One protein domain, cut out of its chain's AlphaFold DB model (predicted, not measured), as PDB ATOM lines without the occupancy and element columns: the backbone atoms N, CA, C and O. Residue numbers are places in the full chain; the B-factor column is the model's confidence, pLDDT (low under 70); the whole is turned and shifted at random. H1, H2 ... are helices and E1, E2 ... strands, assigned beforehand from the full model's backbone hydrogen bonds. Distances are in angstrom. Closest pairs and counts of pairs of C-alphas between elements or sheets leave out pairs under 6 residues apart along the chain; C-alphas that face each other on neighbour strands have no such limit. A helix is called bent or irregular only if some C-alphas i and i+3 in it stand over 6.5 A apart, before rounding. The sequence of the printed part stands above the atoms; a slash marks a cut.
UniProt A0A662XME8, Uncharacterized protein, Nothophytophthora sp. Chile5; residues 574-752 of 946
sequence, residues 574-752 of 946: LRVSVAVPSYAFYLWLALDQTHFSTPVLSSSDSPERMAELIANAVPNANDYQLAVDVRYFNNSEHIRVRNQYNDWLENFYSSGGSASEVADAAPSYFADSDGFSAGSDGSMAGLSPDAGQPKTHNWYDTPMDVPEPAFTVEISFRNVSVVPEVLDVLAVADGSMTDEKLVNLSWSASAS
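What this domain is: This is residues 574 to 752 of the 946 residues of an uncharacterized protein of Nothophytophthora sp. Chile5 (UniProt A0A662XME8). A small sandwich of two antiparallel sheets, only partly face to face, makes a head, with H1 packed on E4 of the larger sheet and reaching the smaller one with its last residues. A long arm leaves the head after E4: H3 runs outward, H4 folds back loosely, and the long link, residues 672 to 710, returns to E5; residues 688 to 697 of it stick out. The printed part has 179 residues with seven named strands and five named helices, in the order E1, E2, E3, H1, H2, E4, H3, H4, E5, E6, H5, E7, a mixed class of helices and strands. The sheets run E4, E5, E1, E7 and E3, E2, E6. The whole is loose, with a radius of gyration of the C-alphas of 21.1 A, and elongated, spanning 65 by 39 by 25 A, the arm making the length.

How they stand to each other: E1, residues 574 to 578, is an inner strand of the larger sheet, with E7, residues 745 to 749, and E5, residues 711 to 717, as its antiparallel neighbours, both at 167 degrees. N 575 and O 748 are 2.8 A apart and N 576 and O 713 are 2.9 A apart, within hydrogen-bond range. E4, residues 628 to 634, is an edge strand antiparallel to E5, with N 631 and O 714 2.8 A apart. The second sheet has E2, residues 584 to 591, as its inner strand. E2 forms a hairpin with E3, residues 594 to 597, where N 589 and O 596 are 2.9 A apart. On the other side of E2 is E6, residues 725 to 731, with N 588 and O 728 2.9 A apart. The two sheets form a sandwich, two sheets face to face, with 28 pairs of C-alphas within 10 A and best planes 13 degrees apart. The closest C-alphas of E6 and E7 are those of Val 726 and Ala 749, 6.8 A apart. H1, residues 607 to 617, is on one face of the larger sheet, two layers of helix and sheet, at a height of 8.2 A over the sheet. It lies over E4 and runs slantwise to the strands, at 41 degrees to E4 on the local plane; the closest C-alphas are those of Pro 607 and Val 630, 5.2 A apart. H1 and H2, residues 621 to 624, only just touch, with 3 pairs of C-alphas within 8 A, and only at the corner, at Ala 615 and Ala 621, whose C-alphas are 6.0 A apart. H3, residues 636 to 654, and H4, residues 659 to 671, are close but not clearly touching, with the C-alphas of Phe 652 and Val 662 7.9 A apart, at a steep tilt of 41 degrees, opposite ways. H5, residues 739 to 742, only grazes the smaller sheet with residues 741 to 742. Every O i to N i+4 pair is within hydrogen-bond range in H1 and H3, 5 of 9 are in H4, and H2 and H5 are too short for such a pair.

Where its parts are: E1 begins at C-alpha 574, (4.278, 142.810, 43.584), and measures 13.1 A. E2 is 23.2 A long, E3 10.5 A, H1 15.4 A, H2 5.2 A and E4 20.1 A. H3, the longest helix, measures 26.5 A and ends at C-alpha 654, (20.795, 154.602, 4.547). H4 measures 19.3 A and is irregular, but only just: C-alphas 664 and 667 are 6.6 A apart. E5 measures 19.8 A, E6 18.0 A, H5 5.4 A and E7 13.7 A, ending at C-alpha 749, (3.999, 138.687, 42.587).

The domain as a whole: The two C-alphas farthest apart are those of Asp 623 and Gly 656, at 67.9 A. The printed part has no cut. The link from H4 to E5, 39 residues, is long. The mean pLDDT of the printed part is 71.2, and 67 residues are under 70, among them residues 670 to 701 and 733 to 744.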
ATOM      1  N   LEU A 574       5.370 142.713  44.539       85.81
ATOM      2  CA  LEU A 574       4.278 142.810  43.584       85.81
ATOM      3  C   LEU A 574       4.612 143.893  42.556       85.81
ATOM      4  O   LEU A 574       4.776 145.059  42.910       85.81
ATOM      5  N   ARG A 575       4.661 143.526  41.278       87.56
ATOM      6  CA  ARG A 575       4.721 144.463  40.154       87.56
ATOM      7  C   ARG A 575       3.348 144.546  39.503       87.56
ATOM      8  O   ARG A 575       2.815 143.529  39.071       87.56
ATOM      9  N   VAL A 576       2.798 145.753  39.414       86.62
ATOM     10  CA  VAL A 576       1.565 146.067  38.680       86.62
ATOM     11  C   VAL A 576       1.943 146.963  37.508       86.62
ATOM     12  O   VAL A 576       2.340 148.108  37.710       86.62
ATOM     13  N   SER A 577       1.850 146.439  36.292       84.44
ATOM     14  CA  SER A 577       2.197 147.134  35.054       84.44
ATOM     15  C   SER A 577       0.937 147.558  34.310       84.44
ATOM     16  O   SER A 577       0.049 146.746  34.057       84.44
ATOM     17  N   VAL A 578       0.870 148.836  33.940       82.06
ATOM     18  CA  VAL A 578      -0.278 149.435  33.250       82.06
ATOM     19  C   VAL A 578       0.202 150.188  32.011       82.06
ATOM     20  O   VAL A 578       1.184 150.928  32.067       82.06
ATOM     21  N   ALA A 579      -0.511 150.047  30.892       74.06
ATOM     22  CA  ALA A 579      -0.162 150.701  29.622       74.06
ATOM     23  C   ALA A 579      -0.412 152.231  29.582       74.06
ATOM     24  O   ALA A 579      -0.211 152.877  28.552       74.06
ATOM     25  N   VAL A 580      -0.899 152.833  30.674       73.31
ATOM     26  CA  VAL A 580      -1.268 154.256  30.759       73.31
ATOM     27  C   VAL A 580      -0.846 154.880  32.098       73.31
ATOM     28  O   VAL A 580      -0.911 154.210  33.126       73.31
ATOM     29  N   PRO A 581      -0.474 156.178  32.124       70.25
ATOM     30  CA  PRO A 581      -0.023 156.858  33.344       70.25
ATOM     31  C   PRO A 581      -1.163 157.218  34.308       70.25
ATOM     32  O   PRO A 581      -0.895 157.616  35.435       70.25
ATOM     33  N   SER A 582      -2.421 157.120  33.861       76.94
ATOM     34  CA  SER A 582      -3.614 157.301  34.692       76.94
ATOM     35  C   SER A 582      -4.132 155.920  35.073       76.94
ATOM     36  O   SER A 582      -4.622 155.207  34.196       76.94
ATOM     37  N   TYR A 583      -3.995 155.528  36.338       80.75
ATOM     38  CA  TYR A 583      -4.412 154.212  36.824       80.75
ATOM     39  C   TYR A 583      -5.104 154.284  38.184       80.75
ATOM     40  O   TYR A 583      -4.825 155.161  39.001       80.75
ATOM     41  N   ALA A 584      -5.987 153.315  38.421       84.62
ATOM     42  CA  ALA A 584      -6.653 153.072  39.690       84.62
ATOM     43  C   ALA A 584      -6.876 151.560  39.845       84.62
ATOM     44  O   ALA A 584      -7.389 150.912  38.930       84.62
ATOM     45  N   PHE A 585      -6.483 150.984  40.979       87.81
ATOM     46  CA  PHE A 585      -6.673 149.562  41.292       87.81
ATOM     47  C   PHE A 585      -6.774 149.344  42.806       87.81
ATOM     48  O   PHE A 585      -6.480 150.242  43.589       87.81
ATOM     49  N   TYR A 586      -7.177 148.154  43.240       89.06
ATOM     50  CA  TYR A 586      -6.994 147.703  44.622       89.06
ATOM     51  C   TYR A 586      -6.377 146.306  44.645       89.06
ATOM     52  O   TYR A 586      -6.517 145.532  43.698       89.06
ATOM     53  N   LEU A 587      -5.674 145.996  45.732       90.38
ATOM     54  CA  LEU A 587      -5.115 144.670  45.969       90.38
ATOM     55  C   LEU A 587      -6.143 143.829  46.723       90.38
ATOM     56  O   LEU A 587      -6.726 144.306  47.701       90.38
ATOM     57  N   TRP A 588      -6.326 142.580  46.303       87.50
ATOM     58  CA  TRP A 588      -6.974 141.549  47.105       87.50
ATOM     59  C   TRP A 588      -5.879 140.721  47.780       87.50
ATOM     60  O   TRP A 588      -5.059 140.092  47.109       87.50
ATOM     61  N   LEU A 589      -5.829 140.782  49.108       86.25
ATOM     62  CA  LEU A 589      -4.751 140.233  49.925       86.25
ATOM     63  C   LEU A 589      -5.291 139.186  50.903       86.25
ATOM     64  O   LEU A 589      -6.417 139.305  51.399       86.25
ATOM     65  N   ALA A 590      -4.464 138.194  51.218       78.75
ATOM     66  CA  ALA A 590      -4.695 137.260  52.309       78.75
ATOM     67  C   ALA A 590      -3.555 137.283  53.330       78.75
ATOM     68  O   ALA A 590      -2.401 137.575  53.016       78.75
ATOM     69  N   LEU A 591      -3.892 136.959  54.575       71.81
ATOM     70  CA  LEU A 591      -2.940 136.719  55.650       71.81
ATOM     71  C   LEU A 591      -3.524 135.617  56.544       71.81
ATOM     72  O   LEU A 591      -4.540 135.824  57.218       71.81
ATOM     73  N   ASP A 592      -2.926 134.423  56.478       67.06
ATOM     74  CA  ASP A 592      -3.564 133.163  56.898       67.06
ATOM     75  C   ASP A 592      -4.983 133.046  56.280       67.06
ATOM     76  O   ASP A 592      -5.163 133.300  55.091       67.06
ATOM     77  N   GLN A 593      -6.020 132.704  57.048       66.38
ATOM     78  CA  GLN A 593      -7.394 132.571  56.554       66.38
ATOM     79  C   GLN A 593      -8.096 133.927  56.346       66.38
ATOM     80  O   GLN A 593      -9.215 133.974  55.822       66.38
ATOM     81  N   THR A 594      -7.490 135.044  56.765       71.38
ATOM     82  CA  THR A 594      -8.123 136.368  56.695       71.38
ATOM     83  C   THR A 594      -7.894 137.016  55.332       71.38
ATOM     84  O   THR A 594      -6.763 137.146  54.883       71.38
ATOM     85  N   HIS A 595      -8.984 137.418  54.677       83.81
ATOM     86  CA  HIS A 595      -8.980 138.046  53.354       83.81
ATOM     87  C   HIS A 595      -9.399 139.515  53.484       83.81
ATOM     88  O   HIS A 595     -10.367 139.813  54.191       83.81
ATOM     89  N   PHE A 596      -8.701 140.427  52.811       85.31
ATOM     90  CA  PHE A 596      -8.965 141.865  52.883       85.31
ATOM     91  C   PHE A 596      -8.534 142.596  51.603       85.31
ATOM     92  O   PHE A 596      -7.600 142.202  50.909       85.31
ATOM     93  N   SER A 597      -9.226 143.694  51.296       87.31
ATOM     94  CA  SER A 597      -8.900 144.595  50.186       87.31
ATOM     95  C   SER A 597      -8.163 145.834  50.679       87.31
ATOM     96  O   SER A 597      -8.566 146.418  51.690       87.31
ATOM     97  N   THR A 598      -7.183 146.327  49.921       90.06
ATOM     98  CA  THR A 598      -6.706 147.704  50.129       90.06
ATOM     99  C   THR A 598      -7.796 148.723  49.771       90.06
ATOM    100  O   THR A 598      -8.708 148.422  48.996       90.06
ATOM    101  N   PRO A 599      -7.689 149.971  50.259       89.31
ATOM    102  CA  PRO A 599      -8.268 151.119  49.568       89.31
ATOM    103  C   PRO A 599      -7.827 151.163  48.096       89.31
ATOM    104  O   PRO A 599      -6.836 150.533  47.712       89.31
ATOM    105  N   VAL A 600      -8.543 151.937  47.275       87.56
ATOM    106  CA  VAL A 600      -8.121 152.195  45.891       87.56
ATOM    107  C   VAL A 600      -6.797 152.960  45.909       87.56
ATOM    108  O   VAL A 600      -6.693 153.999  46.557       87.56
ATOM    109  N   LEU A 601      -5.811 152.424  45.200       87.94
ATOM    110  CA  LEU A 601      -4.499 153.004  44.948       87.94
ATOM    111  C   LEU A 601      -4.525 153.631  43.553       87.94
ATOM    112  O   LEU A 601      -4.962 152.981  42.599       87.94
ATOM    113  N   SER A 602      -4.089 154.884  43.423       86.50
ATOM    114  CA  SER A 602      -4.186 155.634  42.168       86.50
ATOM    115  C   SER A 602      -2.870 156.269  41.731       86.50
ATOM    116  O   SER A 602      -1.975 156.516  42.533       86.50
ATOM    117  N   SER A 603      -2.803 156.660  40.460       82.31
ATOM    118  CA  SER A 603      -1.738 157.510  39.912       82.31
ATOM    119  C   SER A 603      -1.734 158.949  40.452       82.31
ATOM    120  O   SER A 603      -0.946 159.771  39.984       82.31
ATOM    121  N   SER A 604      -2.637 159.287  41.380       83.94
ATOM    122  CA  SER A 604      -2.659 160.570  42.095       83.94
ATOM    123  C   SER A 604      -2.148 160.478  43.538       83.94
ATOM    124  O   SER A 604      -1.907 161.511  44.163       83.94
ATOM    125  N   ASP A 605      -1.951 159.262  44.056       86.19
ATOM    126  CA  ASP A 605      -1.302 159.022  45.343       86.19
ATOM    127  C   ASP A 605       0.226 159.103  45.197       86.19
ATOM    128  O   ASP A 605       0.781 158.862  44.126       86.19
ATOM    129  N   SER A 606       0.933 159.439  46.279       88.94
ATOM    130  CA  SER A 606       2.396 159.315  46.317       88.94
ATOM    131  C   SER A 606       2.814 157.881  46.687       88.94
ATOM    132  O   SER A 606       2.010 157.147  47.275       88.94
ATOM    133  N   PRO A 607       4.066 157.459  46.418       86.50
ATOM    134  CA  PRO A 607       4.537 156.128  46.802       86.50
ATOM    135  C   PRO A 607       4.416 155.868  48.309       86.50
ATOM    136  O   PRO A 607       3.983 154.796  48.726       86.50
ATOM    137  N   GLU A 608       4.713 156.879  49.130       88.38
ATOM    138  CA  GLU A 608       4.587 156.826  50.589       88.38
ATOM    139  C   GLU A 608       3.120 156.718  51.014       88.38
ATOM    140  O   GLU A 608       2.792 155.965  51.930       88.38
ATOM    141  N   ARG A 609       2.215 157.429  50.322       90.06
ATOM    142  CA  ARG A 609       0.777 157.366  50.599       90.06
ATOM    143  C   ARG A 609       0.192 156.002  50.247       90.06
ATOM    144  O   ARG A 609      -0.607 155.475  51.014       90.06
ATOM    145  N   MET A 610       0.601 155.397  49.133       88.25
ATOM    146  CA  MET A 610       0.192 154.028  48.808       88.25
ATOM    147  C   MET A 610       0.781 153.012  49.789       88.25
ATOM    148  O   MET A 610       0.054 152.125  50.226       88.25
ATOM    149  N   ALA A 611       2.050 153.153  50.192       88.56
ATOM    150  CA  ALA A 611       2.652 152.310  51.226       88.56
ATOM    151  C   ALA A 611       1.850 152.372  52.541       88.56
ATOM    152  O   ALA A 611       1.535 151.336  53.124       88.56
ATOM    153  N   GLU A 612       1.440 153.574  52.958       88.81
ATOM    154  CA  GLU A 612       0.566 153.807  54.112       88.81
ATOM    155  C   GLU A 612      -0.827 153.162  53.938       88.81
ATOM    156  O   GLU A 612      -1.346 152.558  54.878       88.81
ATOM    157  N   LEU A 613      -1.440 153.263  52.752       89.69
ATOM    158  CA  LEU A 613      -2.751 152.666  52.451       89.69
ATOM    159  C   LEU A 613      -2.704 151.129  52.409       89.69
ATOM    160  O   LEU A 613      -3.643 150.487  52.878       89.69
ATOM    161  N   ILE A 614      -1.623 150.542  51.887       88.12
ATOM    162  CA  ILE A 614      -1.394 149.089  51.861       88.12
ATOM    163  C   ILE A 614      -1.138 148.578  53.283       88.12
ATOM    164  O   ILE A 614      -1.787 147.628  53.716       88.12
ATOM    165  N   ALA A 615      -0.249 149.233  54.038       85.31
ATOM    166  CA  ALA A 615       0.051 148.849  55.413       85.31
ATOM    167  C   ALA A 615      -1.196 148.936  56.310       85.31
ATOM    168  O   ALA A 615      -1.520 147.973  56.994       85.31
ATOM    169  N   ASN A 616      -1.958 150.035  56.262       86.38
ATOM    170  CA  ASN A 616      -3.176 150.182  57.070       86.38
ATOM    171  C   ASN A 616      -4.343 149.271  56.639       86.38
ATOM    172  O   ASN A 616      -5.309 149.150  57.393       86.38
ATOM    173  N   ALA A 617      -4.285 148.640  55.462       85.44
ATOM    174  CA  ALA A 617      -5.264 147.630  55.056       85.44
ATOM    175  C   ALA A 617      -5.026 146.267  55.727       85.44
ATOM    176  O   ALA A 617      -5.974 145.504  55.909       85.44
ATOM    177  N   VAL A 618      -3.779 145.962  56.102       82.00
ATOM    178  CA  VAL A 618      -3.419 144.700  56.758       82.00
ATOM    179  C   VAL A 618      -3.872 144.728  58.231       82.00
ATOM    180  O   VAL A 618      -3.486 145.636  58.977       82.00
ATOM    181  N   PRO A 619      -4.666 143.742  58.701       74.56
ATOM    182  CA  PRO A 619      -5.108 143.679  60.093       74.56
ATOM    183  C   PRO A 619      -3.930 143.719  61.076       74.56
ATOM    184  O   PRO A 619      -2.983 142.949  60.955       74.56
ATOM    185  N   ASN A 620      -3.995 144.619  62.062       69.88
ATOM    186  CA  ASN A 620      -2.963 144.840  63.084       69.88
ATOM    187  C   ASN A 620      -1.541 145.129  62.534       69.88
ATOM    188  O   ASN A 620      -0.557 144.898  63.232       69.88
ATOM    189  N   ALA A 621      -1.391 145.683  61.323       69.19
ATOM    190  CA  ALA A 621      -0.081 145.981  60.712       69.19
ATOM    191  C   ALA A 621       0.881 146.798  61.595       69.19
ATOM    192  O   ALA A 621       2.084 146.534  61.625       69.19
ATOM    193  N   ASN A 622       0.343 147.761  62.352       69.56
ATOM    194  CA  ASN A 622       1.093 148.564  63.322       69.56
ATOM    195  C   ASN A 622       1.692 147.719  64.461       69.56
ATOM    196  O   ASN A 622       2.703 148.102  65.051       69.56
ATOM    197  N   ASP A 623       1.095 146.565  64.761       65.19
ATOM    198  CA  ASP A 623       1.572 145.646  65.784       65.19
ATOM    199  C   ASP A 623       2.594 144.629  65.236       65.19
ATOM    200  O   ASP A 623       3.435 144.175  66.010       65.19
ATOM    201  N   TYR A 624       2.647 144.377  63.922       63.41
ATOM    202  CA  TYR A 624       3.753 143.644  63.269       63.41
ATOM    203  C   TYR A 624       4.891 144.550  62.768       63.41
ATOM    204  O   TYR A 624       5.926 144.048  62.345       63.41
ATOM    205  N   GLN A 625       4.707 145.876  62.808       68.81
ATOM    206  CA  GLN A 625       5.589 146.865  62.169       68.81
ATOM    207  C   GLN A 625       5.808 146.573  60.671       68.81
ATOM    208  O   GLN A 625       6.940 146.567  60.189       68.81
ATOM    209  N   LEU A 626       4.724 146.296  59.934       73.94
ATOM    210  CA  LEU A 626       4.796 145.954  58.511       73.94
ATOM    211  C   LEU A 626       5.350 147.122  57.675       73.94
ATOM    212  O   LEU A 626       4.667 148.122  57.455       73.94
ATOM    213  N   ALA A 627       6.574 146.973  57.171       80.12
ATOM    214  CA  ALA A 627       7.234 147.945  56.315       80.12
ATOM    215  C   ALA A 627       6.993 147.627  54.830       80.12
ATOM    216  O   ALA A 627       7.505 146.643  54.286       80.12
ATOM    217  N   VAL A 628       6.240 148.510  54.173       84.56
ATOM    218  CA  VAL A 628       5.989 148.511  52.725       84.56
ATOM    219  C   VAL A 628       6.816 149.629  52.082       84.56
ATOM    220  O   VAL A 628       6.853 150.745  52.594       84.56
ATOM    221  N   ASP A 629       7.481 149.342  50.964       87.25
ATOM    222  CA  ASP A 629       8.207 150.312  50.132       87.25
ATOM    223  C   ASP A 629       7.692 150.201  48.696       87.25
ATOM    224  O   ASP A 629       7.715 149.109  48.123       87.25
ATOM    225  N   VAL A 630       7.194 151.309  48.140       87.25
ATOM    226  CA  VAL A 630       6.560 151.354  46.815       87.25
ATOM    227  C   VAL A 630       7.348 152.269  45.886       87.25
ATOM    228  O   VAL A 630       7.843 153.316  46.298       87.25
ATOM    229  N   ARG A 631       7.478 151.867  44.622       84.94
ATOM    230  CA  ARG A 631       8.309 152.531  43.614       84.94
ATOM    231  C   ARG A 631       7.577 152.629  42.287       84.94
ATOM    232  O   ARG A 631       6.730 151.799  41.964       84.94
ATOM    233  N   TYR A 632       7.952 153.635  41.504       81.38
ATOM    234  CA  TYR A 632       7.450 153.835  40.153       81.38
ATOM    235  C   TYR A 632       8.568 153.671  39.136       81.38
ATOM    236  O   TYR A 632       9.584 154.362  39.203       81.38
ATOM    237  N   PHE A 633       8.328 152.813  38.153       78.44
ATOM    238  CA  PHE A 633       9.142 152.695  36.956       78.44
ATOM    239  C   PHE A 633       8.316 153.148  35.753       78.44
ATOM    240  O   PHE A 633       7.184 152.710  35.555       78.44
ATOM    241  N   ASN A 634       8.891 154.037  34.950       76.50
ATOM    242  CA  ASN A 634       8.334 154.483  33.680       76.50
ATOM    243  C   ASN A 634       9.380 154.190  32.603       76.50
ATOM    244  O   ASN A 634      10.472 154.757  32.634       76.50
ATOM    245  N   ASN A 635       9.056 153.311  31.657       71.12
ATOM    246  CA  ASN A 635       9.990 152.920  30.605       71.12
ATOM    247  C   ASN A 635      10.088 153.929  29.438       71.12
ATOM    248  O   ASN A 635      10.810 153.655  28.481       71.12
ATOM    249  N   SER A 636       9.433 155.099  29.503       69.62
ATOM    250  CA  SER A 636       9.413 156.076  28.400       69.62
ATOM    251  C   SER A 636      10.802 156.521  27.933       69.62
ATOM    252  O   SER A 636      11.011 156.680  26.735       69.62
ATOM    253  N   GLU A 637      11.766 156.679  28.846       67.69
ATOM    254  CA  GLU A 637      13.145 157.032  28.480       67.69
ATOM    255  C   GLU A 637      13.884 155.867  27.811       67.69
ATOM    256  O   GLU A 637      14.602 156.073  26.838       67.69
ATOM    257  N   HIS A 638      13.645 154.632  28.256       67.94
ATOM    258  CA  HIS A 638      14.192 153.431  27.622       67.94
ATOM    259  C   HIS A 638      13.620 153.241  26.205       67.94
ATOM    260  O   HIS A 638      14.366 152.947  25.275       67.94
ATOM    261  N   ILE A 639      12.321 153.502  26.014       72.25
ATOM    262  CA  ILE A 639      11.662 153.534  24.698       72.25
ATOM    263  C   ILE A 639      12.244 154.651  23.823       72.25
ATOM    264  O   ILE A 639      12.603 154.398  22.675       72.25
ATOM    265  N   ARG A 640      12.396 155.873  24.358       76.94
ATOM    266  CA  ARG A 640      13.009 157.008  23.647       76.94
ATOM    267  C   ARG A 640      14.415 156.664  23.158       76.94
ATOM    268  O   ARG A 640      14.732 156.942  22.008       76.94
ATOM    269  N   VAL A 641      15.228 156.050  24.013       73.44
ATOM    270  CA  VAL A 641      16.605 155.648  23.708       73.44
ATOM    271  C   VAL A 641      16.659 154.540  22.651       73.44
ATOM    272  O   VAL A 641      17.411 154.678  21.690       73.44
ATOM    273  N   ARG A 642      15.832 153.487  22.751       78.88
ATOM    274  CA  ARG A 642      15.770 152.439  21.710       78.88
ATOM    275  C   ARG A 642      15.309 152.988  20.363       78.88
ATOM    276  O   ARG A 642      15.912 152.661  19.349       78.88
ATOM    277  N   ASN A 643      14.303 153.863  20.356       81.12
ATOM    278  CA  ASN A 643      13.859 154.539  19.138       81.12
ATOM    279  C   ASN A 643      14.989 155.378  18.528       81.12
ATOM    280  O   ASN A 643      15.299 155.198  17.361       81.12
ATOM    281  N   GLN A 644      15.671 156.214  19.318       83.38
ATOM    282  CA  GLN A 644      16.784 157.033  18.822       83.38
ATOM    283  C   GLN A 644      17.958 156.204  18.283       83.38
ATOM    284  O   GLN A 644      18.617 156.641  17.338       83.38
ATOM    285  N   TYR A 645      18.226 155.030  18.859       82.75
ATOM    286  CA  TYR A 645      19.241 154.106  18.352       82.75
ATOM    287  C   TYR A 645      18.795 153.429  17.047       82.75
ATOM    288  O   TYR A 645      19.577 153.355  16.102       82.75
ATOM    289  N   ASN A 646      17.532 153.005  16.952       86.44
ATOM    290  CA  ASN A 646      16.963 152.442  15.727       86.44
ATOM    291  C   ASN A 646      16.920 153.479  14.591       86.44
ATOM    292  O   ASN A 646      17.323 153.167  13.473       86.44
ATOM    293  N   ASP A 647      16.524 154.721  14.893       87.62
ATOM    294  CA  ASP A 647      16.573 155.860  13.972       87.62
ATOM    295  C   ASP A 647      18.015 156.098  13.486       87.62
ATOM    296  O   ASP A 647      18.257 156.287  12.293       87.62
ATOM    297  N   TRP A 648      19.003 156.074  14.392       90.12
ATOM    298  CA  TRP A 648      20.420 156.205  14.036       90.12
ATOM    299  C   TRP A 648      20.897 155.058  13.139       90.12
ATOM    300  O   TRP A 648      21.560 155.314  12.135       90.12
ATOM    301  N   LEU A 649      20.522 153.819  13.455       86.62
ATOM    302  CA  LEU A 649      20.900 152.621  12.710       86.62
ATOM    303  C   LEU A 649      20.300 152.618  11.292       86.62
ATOM    304  O   LEU A 649      21.011 152.347  10.322       86.62
ATOM    305  N   GLU A 650      19.026 152.997  11.140       87.19
ATOM    306  CA  GLU A 650      18.386 153.174   9.829       87.19
ATOM    307  C   GLU A 650      19.082 154.274   9.013       87.19
ATOM    308  O   GLU A 650      19.356 154.083   7.824       87.19
ATOM    309  N   ASN A 651      19.441 155.400   9.641       88.38
ATOM    310  CA  ASN A 651      20.202 156.467   8.985       88.38
ATOM    311  C   ASN A 651      21.630 156.027   8.607       88.38
ATOM    312  O   ASN A 651      22.102 156.378   7.524       88.38
ATOM    313  N   PHE A 652      22.309 155.234   9.441       86.69
ATOM    314  CA  PHE A 652      23.653 154.712   9.174       86.69
ATOM    315  C   PHE A 652      23.654 153.794   7.946       86.69
ATOM    316  O   PHE A 652      24.386 154.053   6.986       86.69
ATOM    317  N   TYR A 653      22.762 152.800   7.907       86.75
ATOM    318  CA  TYR A 653      22.577 151.947   6.730       86.75
ATOM    319  C   TYR A 653      22.142 152.751   5.493       86.75
ATOM    320  O   TYR A 653      22.685 152.550   4.405       86.75
ATOM    321  N   SER A 654      21.237 153.724   5.646       88.00
ATOM    322  CA  SER A 654      20.795 154.602   4.547       88.00
ATOM    323  C   SER A 654      21.904 155.515   4.007       88.00
ATOM    324  O   SER A 654      21.847 155.933   2.850       88.00
ATOM    325  N   SER A 655      22.931 155.809   4.812       87.31
ATOM    326  CA  SER A 655      24.128 156.553   4.394       87.31
ATOM    327  C   SER A 655      25.146 155.701   3.619       87.31
ATOM    328  O   SER A 655      26.080 156.248   3.031       87.31
ATOM    329  N   GLY A 656      24.941 154.380   3.567       84.75
ATOM    330  CA  GLY A 656      25.795 153.419   2.867       84.75
ATOM    331  C   GLY A 656      26.779 152.649   3.755       84.75
ATOM    332  O   GLY A 656      27.616 151.933   3.209       84.75
ATOM    333  N   GLY A 657      26.689 152.776   5.084       82.69
ATOM    334  CA  GLY A 657      27.485 151.980   6.023       82.69
ATOM    335  C   GLY A 657      27.069 150.503   6.049       82.69
ATOM    336  O   GLY A 657      25.917 150.160   5.783       82.69
ATOM    337  N   SER A 658      28.013 149.615   6.363       82.81
ATOM    338  CA  SER A 658      27.813 148.162   6.451       82.81
ATOM    339  C   SER A 658      27.700 147.665   7.895       82.81
ATOM    340  O   SER A 658      28.220 148.295   8.811       82.81
ATOM    341  N   ALA A 659      27.089 146.490   8.099       76.81
ATOM    342  CA  ALA A 659      26.927 145.856   9.419       76.81
ATOM    343  C   ALA A 659      28.258 145.722  10.192       76.81
ATOM    344  O   ALA A 659      28.318 145.958  11.396       76.81
ATOM    345  N   SER A 660      29.348 145.428   9.476       72.81
ATOM    346  CA  SER A 660      30.712 145.382  10.017       72.81
ATOM    347  C   SER A 660      31.216 146.722  10.560       72.81
ATOM    348  O   SER A 660      31.972 146.725  11.523       72.81
ATOM    349  N   GLU A 661      30.802 147.847   9.976       79.62
ATOM    350  CA  GLU A 661      31.217 149.191  10.401       79.62
ATOM    351  C   GLU A 661      30.345 149.729  11.549       79.62
ATOM    352  O   GLU A 661      30.772 150.627  12.273       79.62
ATOM    353  N   VAL A 662      29.147 149.165  11.775       78.00
ATOM    354  CA  VAL A 662      28.296 149.567  12.910       78.00
ATOM    355  C   VAL A 662      28.941 149.199  14.248       78.00
ATOM    356  O   VAL A 662      28.828 149.959  15.205       78.00
ATOM    357  N   ALA A 663      29.668 148.080  14.319       72.12
ATOM    358  CA  ALA A 663      30.384 147.667  15.529       72.12
ATOM    359  C   ALA A 663      31.471 148.677  15.958       72.12
ATOM    360  O   ALA A 663      31.680 148.872  17.155       72.12
ATOM    361  N   ASP A 664      32.110 149.354  14.997       74.06
ATOM    362  CA  ASP A 664      33.100 150.408  15.254       74.06
ATOM    363  C   ASP A 664      32.440 151.776  15.534       74.06
ATOM    364  O   ASP A 664      32.978 152.581  16.293       74.06
ATOM    365  N   ALA A 665      31.267 152.049  14.944       75.12
ATOM    366  CA  ALA A 665      30.569 153.336  15.056       75.12
ATOM    367  C   ALA A 665      29.607 153.446  16.258       75.12
ATOM    368  O   ALA A 665      29.443 154.524  16.833       75.12
ATOM    369  N   ALA A 666      28.960 152.353  16.668       73.12
ATOM    370  CA  ALA A 666      27.995 152.360  17.770       73.12
ATOM    371  C   ALA A 666      28.595 152.820  19.119       73.12
ATOM    372  O   ALA A 666      27.925 153.586  19.817       73.12
ATOM    373  N   PRO A 667      29.845 152.467  19.498       72.38
ATOM    374  CA  PRO A 667      30.460 152.976  20.722       72.38
ATOM    375  C   PRO A 667      30.539 154.508  20.791       72.38
ATOM    376  O   PRO A 667      30.329 155.067  21.865       72.38
ATOM    377  N   SER A 668      30.783 155.204  19.669       69.31
ATOM    378  CA  SER A 668      30.788 156.675  19.664       69.31
ATOM    379  C   SER A 668      29.381 157.261  19.758       69.31
ATOM    380  O   SER A 668      29.190 158.247  20.461       69.31
ATOM    381  N   TYR A 669      28.383 156.631  19.124       72.81
ATOM    382  CA  TYR A 669      26.980 157.034  19.274       72.81
ATOM    383  C   TYR A 669      26.525 156.982  20.741       72.81
ATOM    384  O   TYR A 669      25.904 157.925  21.227       72.81
ATOM    385  N   PHE A 670      26.876 155.914  21.465       69.31
ATOM    386  CA  PHE A 670      26.551 155.808  22.887       69.31
ATOM    387  C   PHE A 670      27.354 156.795  23.749       69.31
ATOM    388  O   PHE A 670      26.778 157.392  24.658       69.31
ATOM    389  N   ALA A 671      28.635 157.024  23.445       62.62
ATOM    390  CA  ALA A 671      29.485 157.965  24.182       62.62
ATOM    391  C   ALA A 671      29.049 159.440  24.053       62.62
ATOM    392  O   ALA A 671      29.154 160.182  25.027       62.62
ATOM    393  N   ASP A 672      28.526 159.852  22.893       58.03
ATOM    394  CA  ASP A 672      28.000 161.210  22.658       58.03
ATOM    395  C   ASP A 672      26.555 161.403  23.178       58.03
ATOM    396  O   ASP A 672      25.967 162.474  23.005       58.03
ATOM    397  N   SER A 673      25.947 160.384  23.802       58.44
ATOM    398  CA  SER A 673      24.540 160.416  24.221       58.44
ATOM    399  C   SER A 673      24.363 160.583  25.739       58.44
ATOM    400  O   SER A 673      24.584 159.661  26.522       58.44
ATOM    401  N   ASP A 674      23.848 161.750  26.156       48.12
ATOM    402  CA  ASP A 674      23.608 162.147  27.565       48.12
ATOM    403  C   ASP A 674      22.702 161.189  28.386       48.12
ATOM    404  O   ASP A 674      22.488 161.395  29.580       48.12
ATOM    405  N   GLY A 675      22.122 160.158  27.761       44.88
ATOM    406  CA  GLY A 675      21.274 159.156  28.412       44.88
ATOM    407  C   GLY A 675      22.023 157.977  29.048       44.88
ATOM    408  O   GLY A 675      21.407 157.239  29.816       44.88
ATOM    409  N   PHE A 676      23.314 157.777  28.751       51.22
ATOM    410  CA  PHE A 676      24.068 156.590  29.172       51.22
ATOM    411  C   PHE A 676      25.218 156.899  30.140       51.22
ATOM    412  O   PHE A 676      26.385 156.989  29.760       51.22
ATOM    413  N   SER A 677      24.904 156.940  31.435       40.34
ATOM    414  CA  SER A 677      25.920 156.785  32.485       40.34
ATOM    415  C   SER A 677      26.392 155.330  32.538       40.34
ATOM    416  O   SER A 677      25.764 154.494  33.189       40.34
ATOM    417  N   ALA A 678      27.488 155.021  31.843       37.44
ATOM    418  CA  ALA A 678      28.113 153.702  31.893       37.44
ATOM    419  C   ALA A 678      28.580 153.342  33.318       37.44
ATOM    420  O   ALA A 678      29.119 154.183  34.044       37.44
ATOM    421  N   GLY A 679      28.406 152.075  33.701       33.62
ATOM    422  CA  GLY A 679      29.035 151.516  34.896       33.62
ATOM    423  C   GLY A 679      30.560 151.483  34.760       33.62
ATOM    424  O   GLY A 679      31.104 151.484  33.655       33.62
ATOM    425  N   SER A 680      31.276 151.429  35.887       31.48
ATOM    426  CA  SER A 680      32.750 151.371  35.912       31.48
ATOM    427  C   SER A 680      33.345 150.056  35.379       31.48
ATOM    428  O   SER A 680      34.561 149.902  35.348       31.48
ATOM    429  N   ASP A 681      32.493 149.110  34.987       33.72
ATOM    430  CA  ASP A 681      32.794 147.849  34.309       33.72
ATOM    431  C   ASP A 681      32.649 147.939  32.775       33.72
ATOM    432  O   ASP A 681      33.056 147.021  32.063       33.72
ATOM    433  N   GLY A 682      32.066 149.026  32.255       33.47
ATOM    434  CA  GLY A 682      31.787 149.213  30.832       33.47
ATOM    435  C   GLY A 682      30.631 148.369  30.283       33.47
ATOM    436  O   GLY A 682      30.473 148.307  29.064       33.47
ATOM    437  N   SER A 683      29.818 147.719  31.129       35.84
ATOM    438  CA  SER A 683      28.702 146.893  30.654       35.84
ATOM    439  C   SER A 683      27.386 147.681  30.565       35.84
ATOM    440  O   SER A 683      26.998 148.424  31.466       35.84
ATOM    441  N   MET A 684      26.648 147.491  29.466       44.31
ATOM    442  CA  MET A 684      25.308 148.065  29.251       44.31
ATOM    443  C   MET A 684      24.216 147.265  29.996       44.31
ATOM    444  O   MET A 684      23.157 146.961  29.443       44.31
ATOM    445  N   ALA A 685      24.466 146.893  31.257       35.28
ATOM    446  CA  ALA A 685      23.631 145.964  32.031       35.28
ATOM    447  C   ALA A 685      22.159 146.402  32.194       35.28
ATOM    448  O   ALA A 685      21.293 145.562  32.427       35.28
ATOM    449  N   GLY A 686      21.853 147.695  32.035       37.28
ATOM    450  CA  GLY A 686      20.495 148.241  32.139       37.28
ATOM    451  C   GLY A 686      19.568 148.002  30.937       37.28
ATOM    452  O   GLY A 686      18.399 148.374  31.020       37.28
ATOM    453  N   LEU A 687      20.048 147.425  29.823       39.19
ATOM    454  CA  LEU A 687      19.241 147.232  28.602       39.19
ATOM    455  C   LEU A 687      18.717 145.799  28.387       39.19
ATOM    456  O   LEU A 687      17.832 145.605  27.551       39.19
ATOM    457  N   SER A 688      19.226 144.792  29.100       34.91
ATOM    458  CA  SER A 688      18.745 143.408  28.954       34.91
ATOM    459  C   SER A 688      17.565 143.132  29.897       34.91
ATOM    460  O   SER A 688      17.701 143.387  31.093       34.91
ATOM    461  N   PRO A 689      16.441 142.556  29.422       34.53
ATOM    462  CA  PRO A 689      15.456 141.929  30.310       34.53
ATOM    463  C   PRO A 689      16.078 140.777  31.116       34.53
ATOM    464  O   PRO A 689      15.774 140.603  32.293       34.53
ATOM    465  N   ASP A 690      17.008 140.046  30.493       33.88
ATOM    466  CA  ASP A 690      17.763 138.939  31.076       33.88
ATOM    467  C   ASP A 690      19.113 139.433  31.619       33.88
ATOM    468  O   ASP A 690      20.185 139.142  31.074       33.88
ATOM    469  N   ALA A 691      19.078 140.215  32.699       30.52
ATOM    470  CA  ALA A 691      20.266 140.663  33.430       30.52
ATOM    471  C   ALA A 691      20.881 139.518  34.271       30.52
ATOM    472  O   ALA A 691      20.937 139.584  35.498       30.52
ATOM    473  N   GLY A 692      21.306 138.435  33.608       28.55
ATOM    474  CA  GLY A 692      21.779 137.215  34.278       28.55
ATOM    475  C   GLY A 692      22.592 136.218  33.442       28.55
ATOM    476  O   GLY A 692      23.003 135.197  33.987       28.55
ATOM    477  N   GLN A 693      22.855 136.465  32.150       27.66
ATOM    478  CA  GLN A 693      23.734 135.599  31.344       27.66
ATOM    479  C   GLN A 693      24.795 136.394  30.561       27.66
ATOM    480  O   GLN A 693      24.429 137.235  29.738       27.66
ATOM    481  N   PRO A 694      26.101 136.095  30.727       29.33
ATOM    482  CA  PRO A 694      27.159 136.671  29.904       29.33
ATOM    483  C   PRO A 694      27.173 135.996  28.525       29.33
ATOM    484  O   PRO A 694      27.935 135.065  28.270       29.33
ATOM    485  N   LYS A 695      26.301 136.453  27.622       33.31
ATOM    486  CA  LYS A 695      26.281 136.025  26.219       33.31
ATOM    487  C   LYS A 695      26.924 137.077  25.328       33.31
ATOM    488  O   LYS A 695      26.469 138.214  25.250       33.31
ATOM    489  N   THR A 696      27.959 136.663  24.608       34.78
ATOM    490  CA  THR A 696      28.581 137.428  23.528       34.78
ATOM    491  C   THR A 696      27.621 137.517  22.341       34.78
ATOM    492  O   THR A 696      27.576 136.648  21.469       34.78
ATOM    493  N   HIS A 697      26.810 138.570  22.315       41.56
ATOM    494  CA  HIS A 697      26.047 138.977  21.139       41.56
ATOM    495  C   HIS A 697      26.512 140.356  20.690       41.56
ATOM    496  O   HIS A 697      26.435 141.325  21.443       41.56
ATOM    497  N   ASN A 698      26.964 140.433  19.439       51.56
ATOM    498  CA  ASN A 698      27.209 141.690  18.749       51.56
ATOM    499  C   ASN A 698      25.851 142.264  18.328       51.56
ATOM    500  O   ASN A 698      25.489 142.193  17.166       51.56
ATOM    501  N   TRP A 699      25.084 142.795  19.278       56.44
ATOM    502  CA  TRP A 699      23.745 143.355  19.034       56.44
ATOM    503  C   TRP A 699      23.759 144.664  18.222       56.44
ATOM    504  O   TRP A 699      22.703 145.212  17.920       56.44
ATOM    505  N   TYR A 700      24.949 145.172  17.886       61.88
ATOM    506  CA  TYR A 700      25.163 146.482  17.278       61.88
ATOM    507  C   TYR A 700      24.663 146.617  15.833       61.88
ATOM    508  O   TYR A 700      24.498 147.744  15.383       61.88
ATOM    509  N   ASP A 701      24.468 145.527  15.086       64.31
ATOM    510  CA  ASP A 701      24.047 145.575  13.677       64.31
ATOM    511  C   ASP A 701      22.527 145.404  13.476       64.31
ATOM    512  O   ASP A 701      22.010 145.698  12.391       64.31
ATOM    513  N   THR A 702      21.797 145.000  14.520       74.88
ATOM    514  CA  THR A 702      20.343 144.776  14.516       74.88
ATOM    515  C   THR A 702      19.560 145.899  15.209       74.88
ATOM    516  O   THR A 702      19.968 146.334  16.287       74.88
ATOM    517  N   PRO A 703      18.387 146.317  14.684       76.56
ATOM    518  CA  PRO A 703      17.462 147.171  15.428       76.56
ATOM    519  C   PRO A 703      17.049 146.526  16.758       76.56
ATOM    520  O   PRO A 703      16.758 145.331  16.809       76.56
ATOM    521  N   MET A 704      16.983 147.319  17.825       77.44
ATOM    522  CA  MET A 704      16.496 146.870  19.128       77.44
ATOM    523  C   MET A 704      14.972 146.743  19.126       77.44
ATOM    524  O   MET A 704      14.274 147.686  18.745       77.44
ATOM    525  N   ASP A 705      14.448 145.641  19.668       75.88
ATOM    526  CA  ASP A 705      13.018 145.513  19.969       75.88
ATOM    527  C   ASP A 705      12.566 146.645  20.902       75.88
ATOM    528  O   ASP A 705      13.132 146.843  21.983       75.88
ATOM    529  N   VAL A 706      11.541 147.397  20.504       70.75
ATOM    530  CA  VAL A 706      11.007 148.512  21.293       70.75
ATOM    531  C   VAL A 706       9.886 147.980  22.196       70.75
ATOM    532  O   VAL A 706       8.871 147.524  21.671       70.75
ATOM    533  N   PRO A 707      10.029 148.010  23.536       66.88
ATOM    534  CA  PRO A 707       8.978 147.545  24.433       66.88
ATOM    535  C   PRO A 707       7.778 148.502  24.414       66.88
ATOM    536  O   PRO A 707       7.936 149.707  24.211       66.88
ATOM    537  N   GLU A 708       6.578 147.983  24.675       66.69
ATOM    538  CA  GLU A 708       5.386 148.826  24.815       66.69
ATOM    539  C   GLU A 708       5.490 149.766  26.038       66.69
ATOM    540  O   GLU A 708       6.161 149.425  27.020       66.69
ATOM    541  N   PRO A 709       4.831 150.944  26.020       63.78
ATOM    542  CA  PRO A 709       4.779 151.845  27.170       63.78
ATOM    543  C   PRO A 709       4.218 151.147  28.411       63.78
ATOM    544  O   PRO A 709       3.068 150.714  28.423       63.78
ATOM    545  N   ALA A 710       5.027 151.066  29.465       69.44
ATOM    546  CA  ALA A 710       4.688 150.400  30.713       69.44
ATOM    547  C   ALA A 710       5.011 151.310  31.902       69.44
ATOM    548  O   ALA A 710       6.164 151.682  32.147       69.44
ATOM    549  N   PHE A 711       3.961 151.641  32.651       76.81
ATOM    550  CA  PHE A 711       4.037 152.274  33.958       76.81
ATOM    551  C   PHE A 711       3.908 151.162  34.995       76.81
ATOM    552  O   PHE A 711       2.830 150.591  35.161       76.81
ATOM    553  N   THR A 712       5.014 150.819  35.652       81.44
ATOM    554  CA  THR A 712       5.057 149.735  36.636       81.44
ATOM    555  C   THR A 712       5.129 150.308  38.043       81.44
ATOM    556  O   THR A 712       6.084 151.002  38.401       81.44
ATOM    557  N   VAL A 713       4.124 149.985  38.852       84.75
ATOM    558  CA  VAL A 713       4.139 150.172  40.302       84.75
ATOM    559  C   VAL A 713       4.754 148.920  40.920       84.75
ATOM    560  O   VAL A 713       4.218 147.826  40.769       84.75
ATOM    561  N   GLU A 714       5.889 149.067  41.594       87.88
ATOM    562  CA  GLU A 714       6.550 147.985  42.325       87.88
ATOM    563  C   GLU A 714       6.320 148.178  43.823       87.88
ATOM    564  O   GLU A 714       6.770 149.163  44.399       87.88
ATOM    565  N   ILE A 715       5.613 147.245  44.450       86.31
ATOM    566  CA  ILE A 715       5.290 147.220  45.877       86.31
ATOM    567  C   ILE A 715       6.138 146.122  46.511       86.31
ATOM    568  O   ILE A 715       6.020 144.961  46.130       86.31
ATOM    569  N   SER A 716       6.978 146.470  47.481       85.00
ATOM    570  CA  SER A 716       7.858 145.523  48.171       85.00
ATOM    571  C   SER A 716       7.566 145.466  49.669       85.00
ATOM    572  O   SER A 716       7.499 146.495  50.345       85.00
ATOM    573  N   PHE A 717       7.415 144.252  50.197       81.50
ATOM    574  CA  PHE A 717       7.293 143.996  51.631       81.50
ATOM    575  C   PHE A 717       8.688 143.699  52.195       81.50
ATOM    576  O   PHE A 717       9.423 142.873  51.651       81.50
ATOM    577  N   ARG A 718       9.095 144.426  53.241       69.25
ATOM    578  CA  ARG A 718      10.470 144.366  53.770       69.25
ATOM    579  C   ARG A 718      10.650 143.412  54.950       69.25
ATOM    580  O   ARG A 718      11.760 142.920  55.125       69.25
ATOM    581  N   ASN A 719       9.600 143.169  55.732       67.00
ATOM    582  CA  ASN A 719       9.599 142.181  56.814       67.00
ATOM    583  C   ASN A 719       9.688 140.765  56.222       67.00
ATOM    584  O   ASN A 719       9.327 140.543  55.065       67.00
ATOM    585  N   VAL A 720      10.147 139.809  57.026       58.12
ATOM    586  CA  VAL A 720      10.362 138.415  56.606       58.12
ATOM    587  C   VAL A 720       9.281 137.491  57.176       58.12
ATOM    588  O   VAL A 720       8.872 136.531  56.531       58.12
ATOM    589  N   SER A 721       8.799 137.803  58.381       56.84
ATOM    590  CA  SER A 721       7.858 137.009  59.182       56.84
ATOM    591  C   SER A 721       6.384 137.202  58.829       56.84
ATOM    592  O   SER A 721       5.600 136.256  58.906       56.84
ATOM    593  N   VAL A 722       5.991 138.424  58.460       64.38
ATOM    594  CA  VAL A 722       4.594 138.804  58.215       64.38
ATOM    595  C   VAL A 722       4.501 139.464  56.850       64.38
ATOM    596  O   VAL A 722       4.740 140.660  56.696       64.38
ATOM    597  N   VAL A 723       4.156 138.656  55.852       70.62
ATOM    598  CA  VAL A 723       4.013 139.060  54.453       70.62
ATOM    599  C   VAL A 723       2.642 138.589  53.965       70.62
ATOM    600  O   VAL A 723       2.353 137.397  54.086       70.62
ATOM    601  N   PRO A 724       1.776 139.483  53.453       73.19
ATOM    602  CA  PRO A 724       0.488 139.085  52.904       73.19
ATOM    603  C   PRO A 724       0.656 138.407  51.539       73.19
ATOM    604  O   PRO A 724       1.458 138.837  50.708       73.19
ATOM    605  N   GLU A 725      -0.141 137.372  51.293       79.62
ATOM    606  CA  GLU A 725      -0.264 136.748  49.978       79.62
ATOM    607  C   GLU A 725      -1.096 137.656  49.062       79.62
ATOM    608  O   GLU A 725      -2.173 138.123  49.443       79.62
ATOM    609  N   VAL A 726      -0.599 137.920  47.850       83.38
ATOM    610  CA  VAL A 726      -1.348 138.667  46.830       83.38
ATOM    611  C   VAL A 726      -2.213 137.683  46.058       83.38
ATOM    612  O   VAL A 726      -1.699 136.888  45.275       83.38
ATOM    613  N   LEU A 727      -3.523 137.746  46.281       85.25
ATOM    614  CA  LEU A 727      -4.491 136.878  45.617       85.25
ATOM    615  C   LEU A 727      -4.924 137.432  44.253       85.25
ATOM    616  O   LEU A 727      -5.091 136.657  43.316       85.25
ATOM    617  N   ASP A 728      -5.131 138.750  44.147       85.50
ATOM    618  CA  ASP A 728      -5.462 139.419  42.879       85.50
ATOM    619  C   ASP A 728      -5.159 140.931  42.908       85.50
ATOM    620  O   ASP A 728      -5.033 141.540  43.976       85.50
ATOM    621  N   VAL A 729      -5.099 141.557  41.729       86.25
ATOM    622  CA  VAL A 729      -5.014 143.013  41.542       86.25
ATOM    623  C   VAL A 729      -6.134 143.462  40.613       86.25
ATOM    624  O   VAL A 729      -6.112 143.216  39.409       86.25
ATOM    625  N   LEU A 730      -7.120 144.154  41.179       83.88
ATOM    626  CA  LEU A 730      -8.379 144.448  40.506       83.88
ATOM    627  C   LEU A 730      -8.449 145.923  40.102       83.88
ATOM    628  O   LEU A 730      -8.457 146.828  40.940       83.88
ATOM    629  N   ALA A 731      -8.491 146.159  38.789       80.25
ATOM    630  CA  ALA A 731      -8.578 147.491  38.199       80.25
ATOM    631  C   ALA A 731      -9.910 148.180  38.543       80.25
ATOM    632  O   ALA A 731     -10.977 147.560  38.544       80.25
ATOM    633  N   VAL A 732      -9.859 149.487  38.803       75.75
ATOM    634  CA  VAL A 732     -11.029 150.309  39.131       75.75
ATOM    635  C   VAL A 732     -11.359 151.217  37.955       75.75
ATOM    636  O   VAL A 732     -10.555 152.051  37.546       75.75
ATOM    637  N   ALA A 733     -12.585 151.091  37.450       63.81
ATOM    638  CA  ALA A 733     -13.143 151.990  36.450       63.81
ATOM    639  C   ALA A 733     -13.480 153.361  37.070       63.81
ATOM    640  O   ALA A 733     -14.640 153.657  37.370       63.81
ATOM    641  N   ASP A 734     -12.467 154.209  37.269       52.81
ATOM    642  CA  ASP A 734     -12.708 155.651  37.331       52.81
ATOM    643  C   ASP A 734     -13.075 156.191  35.933       52.81
ATOM    644  O   ASP A 734     -12.819 155.558  34.907       52.81
ATOM    645  N   GLY A 735     -13.698 157.371  35.878       52.59
ATOM    646  CA  GLY A 735     -14.214 157.949  34.630       52.59
ATOM    647  C   GLY A 735     -13.163 158.384  33.593       52.59
ATOM    648  O   GLY A 735     -13.546 158.956  32.574       52.59
ATOM    649  N   SER A 736     -11.865 158.170  33.839       48.91
ATOM    650  CA  SER A 736     -10.764 158.381  32.886       48.91
ATOM    651  C   SER A 736     -10.342 157.099  32.147       48.91
ATOM    652  O   SER A 736      -9.720 157.170  31.075       48.91
ATOM    653  N   MET A 737     -10.707 155.928  32.682       52.28
ATOM    654  CA  MET A 737     -10.509 154.632  32.039       52.28
ATOM    655  C   MET A 737     -11.640 154.326  31.052       52.28
ATOM    656  O   MET A 737     -12.822 154.477  31.348       52.28
ATOM    657  N   THR A 738     -11.263 153.859  29.864       55.94
ATOM    658  CA  THR A 738     -12.158 153.162  28.931       55.94
ATOM    659  C   THR A 738     -12.037 151.658  29.164       55.94
ATOM    660  O   THR A 738     -10.986 151.205  29.620       55.94
ATOM    661  N   ASP A 739     -13.061 150.872  28.818       54.78
ATOM    662  CA  ASP A 739     -13.060 149.414  29.048       54.78
ATOM    663  C   ASP A 739     -11.814 148.722  28.455       54.78
ATOM    664  O   ASP A 739     -11.206 147.866  29.089       54.78
ATOM    665  N   GLU A 740     -11.357 149.178  27.283       52.91
ATOM    666  CA  GLU A 740     -10.134 148.711  26.611       52.91
ATOM    667  C   GLU A 740      -8.843 148.930  27.429       52.91
ATOM    668  O   GLU A 740      -7.880 148.191  27.256       52.91
ATOM    669  N   LYS A 741      -8.800 149.917  28.335       53.25
ATOM    670  CA  LYS A 741      -7.630 150.182  29.198       53.25
ATOM    671  C   LYS A 741      -7.605 149.310  30.449       53.25
ATOM    672  O   LYS A 741      -6.520 149.000  30.929       53.25
ATOM    673  N   LEU A 742      -8.771 148.886  30.945       55.84
ATOM    674  CA  LEU A 742      -8.875 147.950  32.072       55.84
ATOM    675  C   LEU A 742      -8.306 146.566  31.710       55.84
ATOM    676  O   LEU A 742      -7.836 145.851  32.586       55.84
ATOM    677  N   VAL A 743      -8.305 146.215  30.418       55.44
ATOM    678  CA  VAL A 743      -7.725 144.968  29.880       55.44
ATOM    679  C   VAL A 743      -6.185 144.982  29.884       55.44
ATOM    680  O   VAL A 743      -5.571 143.920  29.926       55.44
ATOM    681  N   ASN A 744      -5.552 146.162  29.908       67.38
ATOM    682  CA  ASN A 744      -4.093 146.325  29.844       67.38
ATOM    683  C   ASN A 744      -3.446 146.599  31.222       67.38
ATOM    684  O   ASN A 744      -2.421 147.285  31.306       67.38
ATOM    685  N   LEU A 745      -4.032 146.064  32.301       77.44
ATOM    686  CA  LEU A 745      -3.350 145.885  33.587       77.44
ATOM    687  C   LEU A 745      -2.835 144.445  33.666       77.44
ATOM    688  O   LEU A 745      -3.614 143.498  33.592       77.44
ATOM    689  N   SER A 746      -1.526 144.279  33.843       83.94
ATOM    690  CA  SER A 746      -0.899 142.989  34.144       83.94
ATOM    691  C   SER A 746      -0.175 143.062  35.483       83.94
ATOM    692  O   SER A 746       0.348 144.110  35.864       83.94
ATOM    693  N   TRP A 747      -0.155 141.959  36.229       87.00
ATOM    694  CA  TRP A 747       0.513 141.905  37.524       87.00
ATOM    695  C   TRP A 747       1.306 140.612  37.708       87.00
ATOM    696  O   TRP A 747       0.987 139.577  37.124       87.00
ATOM    697  N   SER A 748       2.364 140.682  38.513       85.50
ATOM    698  CA  SER A 748       3.139 139.522  38.953       85.50
ATOM    699  C   SER A 748       3.636 139.725  40.382       85.50
ATOM    700  O   SER A 748       4.105 140.805  40.738       85.50
ATOM    701  N   ALA A 749       3.522 138.687  41.208       79.06
ATOM    702  CA  ALA A 749       3.999 138.687  42.587       79.06
ATOM    703  C   ALA A 749       5.119 137.654  42.766       79.06
ATOM    704  O   ALA A 749       4.962 136.499  42.364       79.06
ATOM    705  N   SER A 750       6.223 138.047  43.402       74.88
ATOM    706  CA  SER A 750       7.137 137.108  44.054       74.88
ATOM    707  C   SER A 750       6.703 136.882  45.501       74.88
ATOM    708  O   SER A 750       6.258 137.806  46.187       74.88
ATOM    709  N   ALA A 751       6.865 135.650  45.979       67.38
ATOM    710  CA  ALA A 751       6.816 135.363  47.406       67.38
ATOM    711  C   ALA A 751       8.024 135.992  48.126       67.38
ATOM    712  O   ALA A 751       9.008 136.389  47.500       67.38
ATOM    713  N   SER A 752       7.937 136.076  49.453       67.06
ATOM    714  CA  SER A 752       9.077 136.405  50.308       67.06
ATOM    715  C   SER A 752       9.830 135.114  50.616       67.06
ATOM    716  O   SER A 752       9.501 134.450  51.600       67.06
TER     717      SER A 752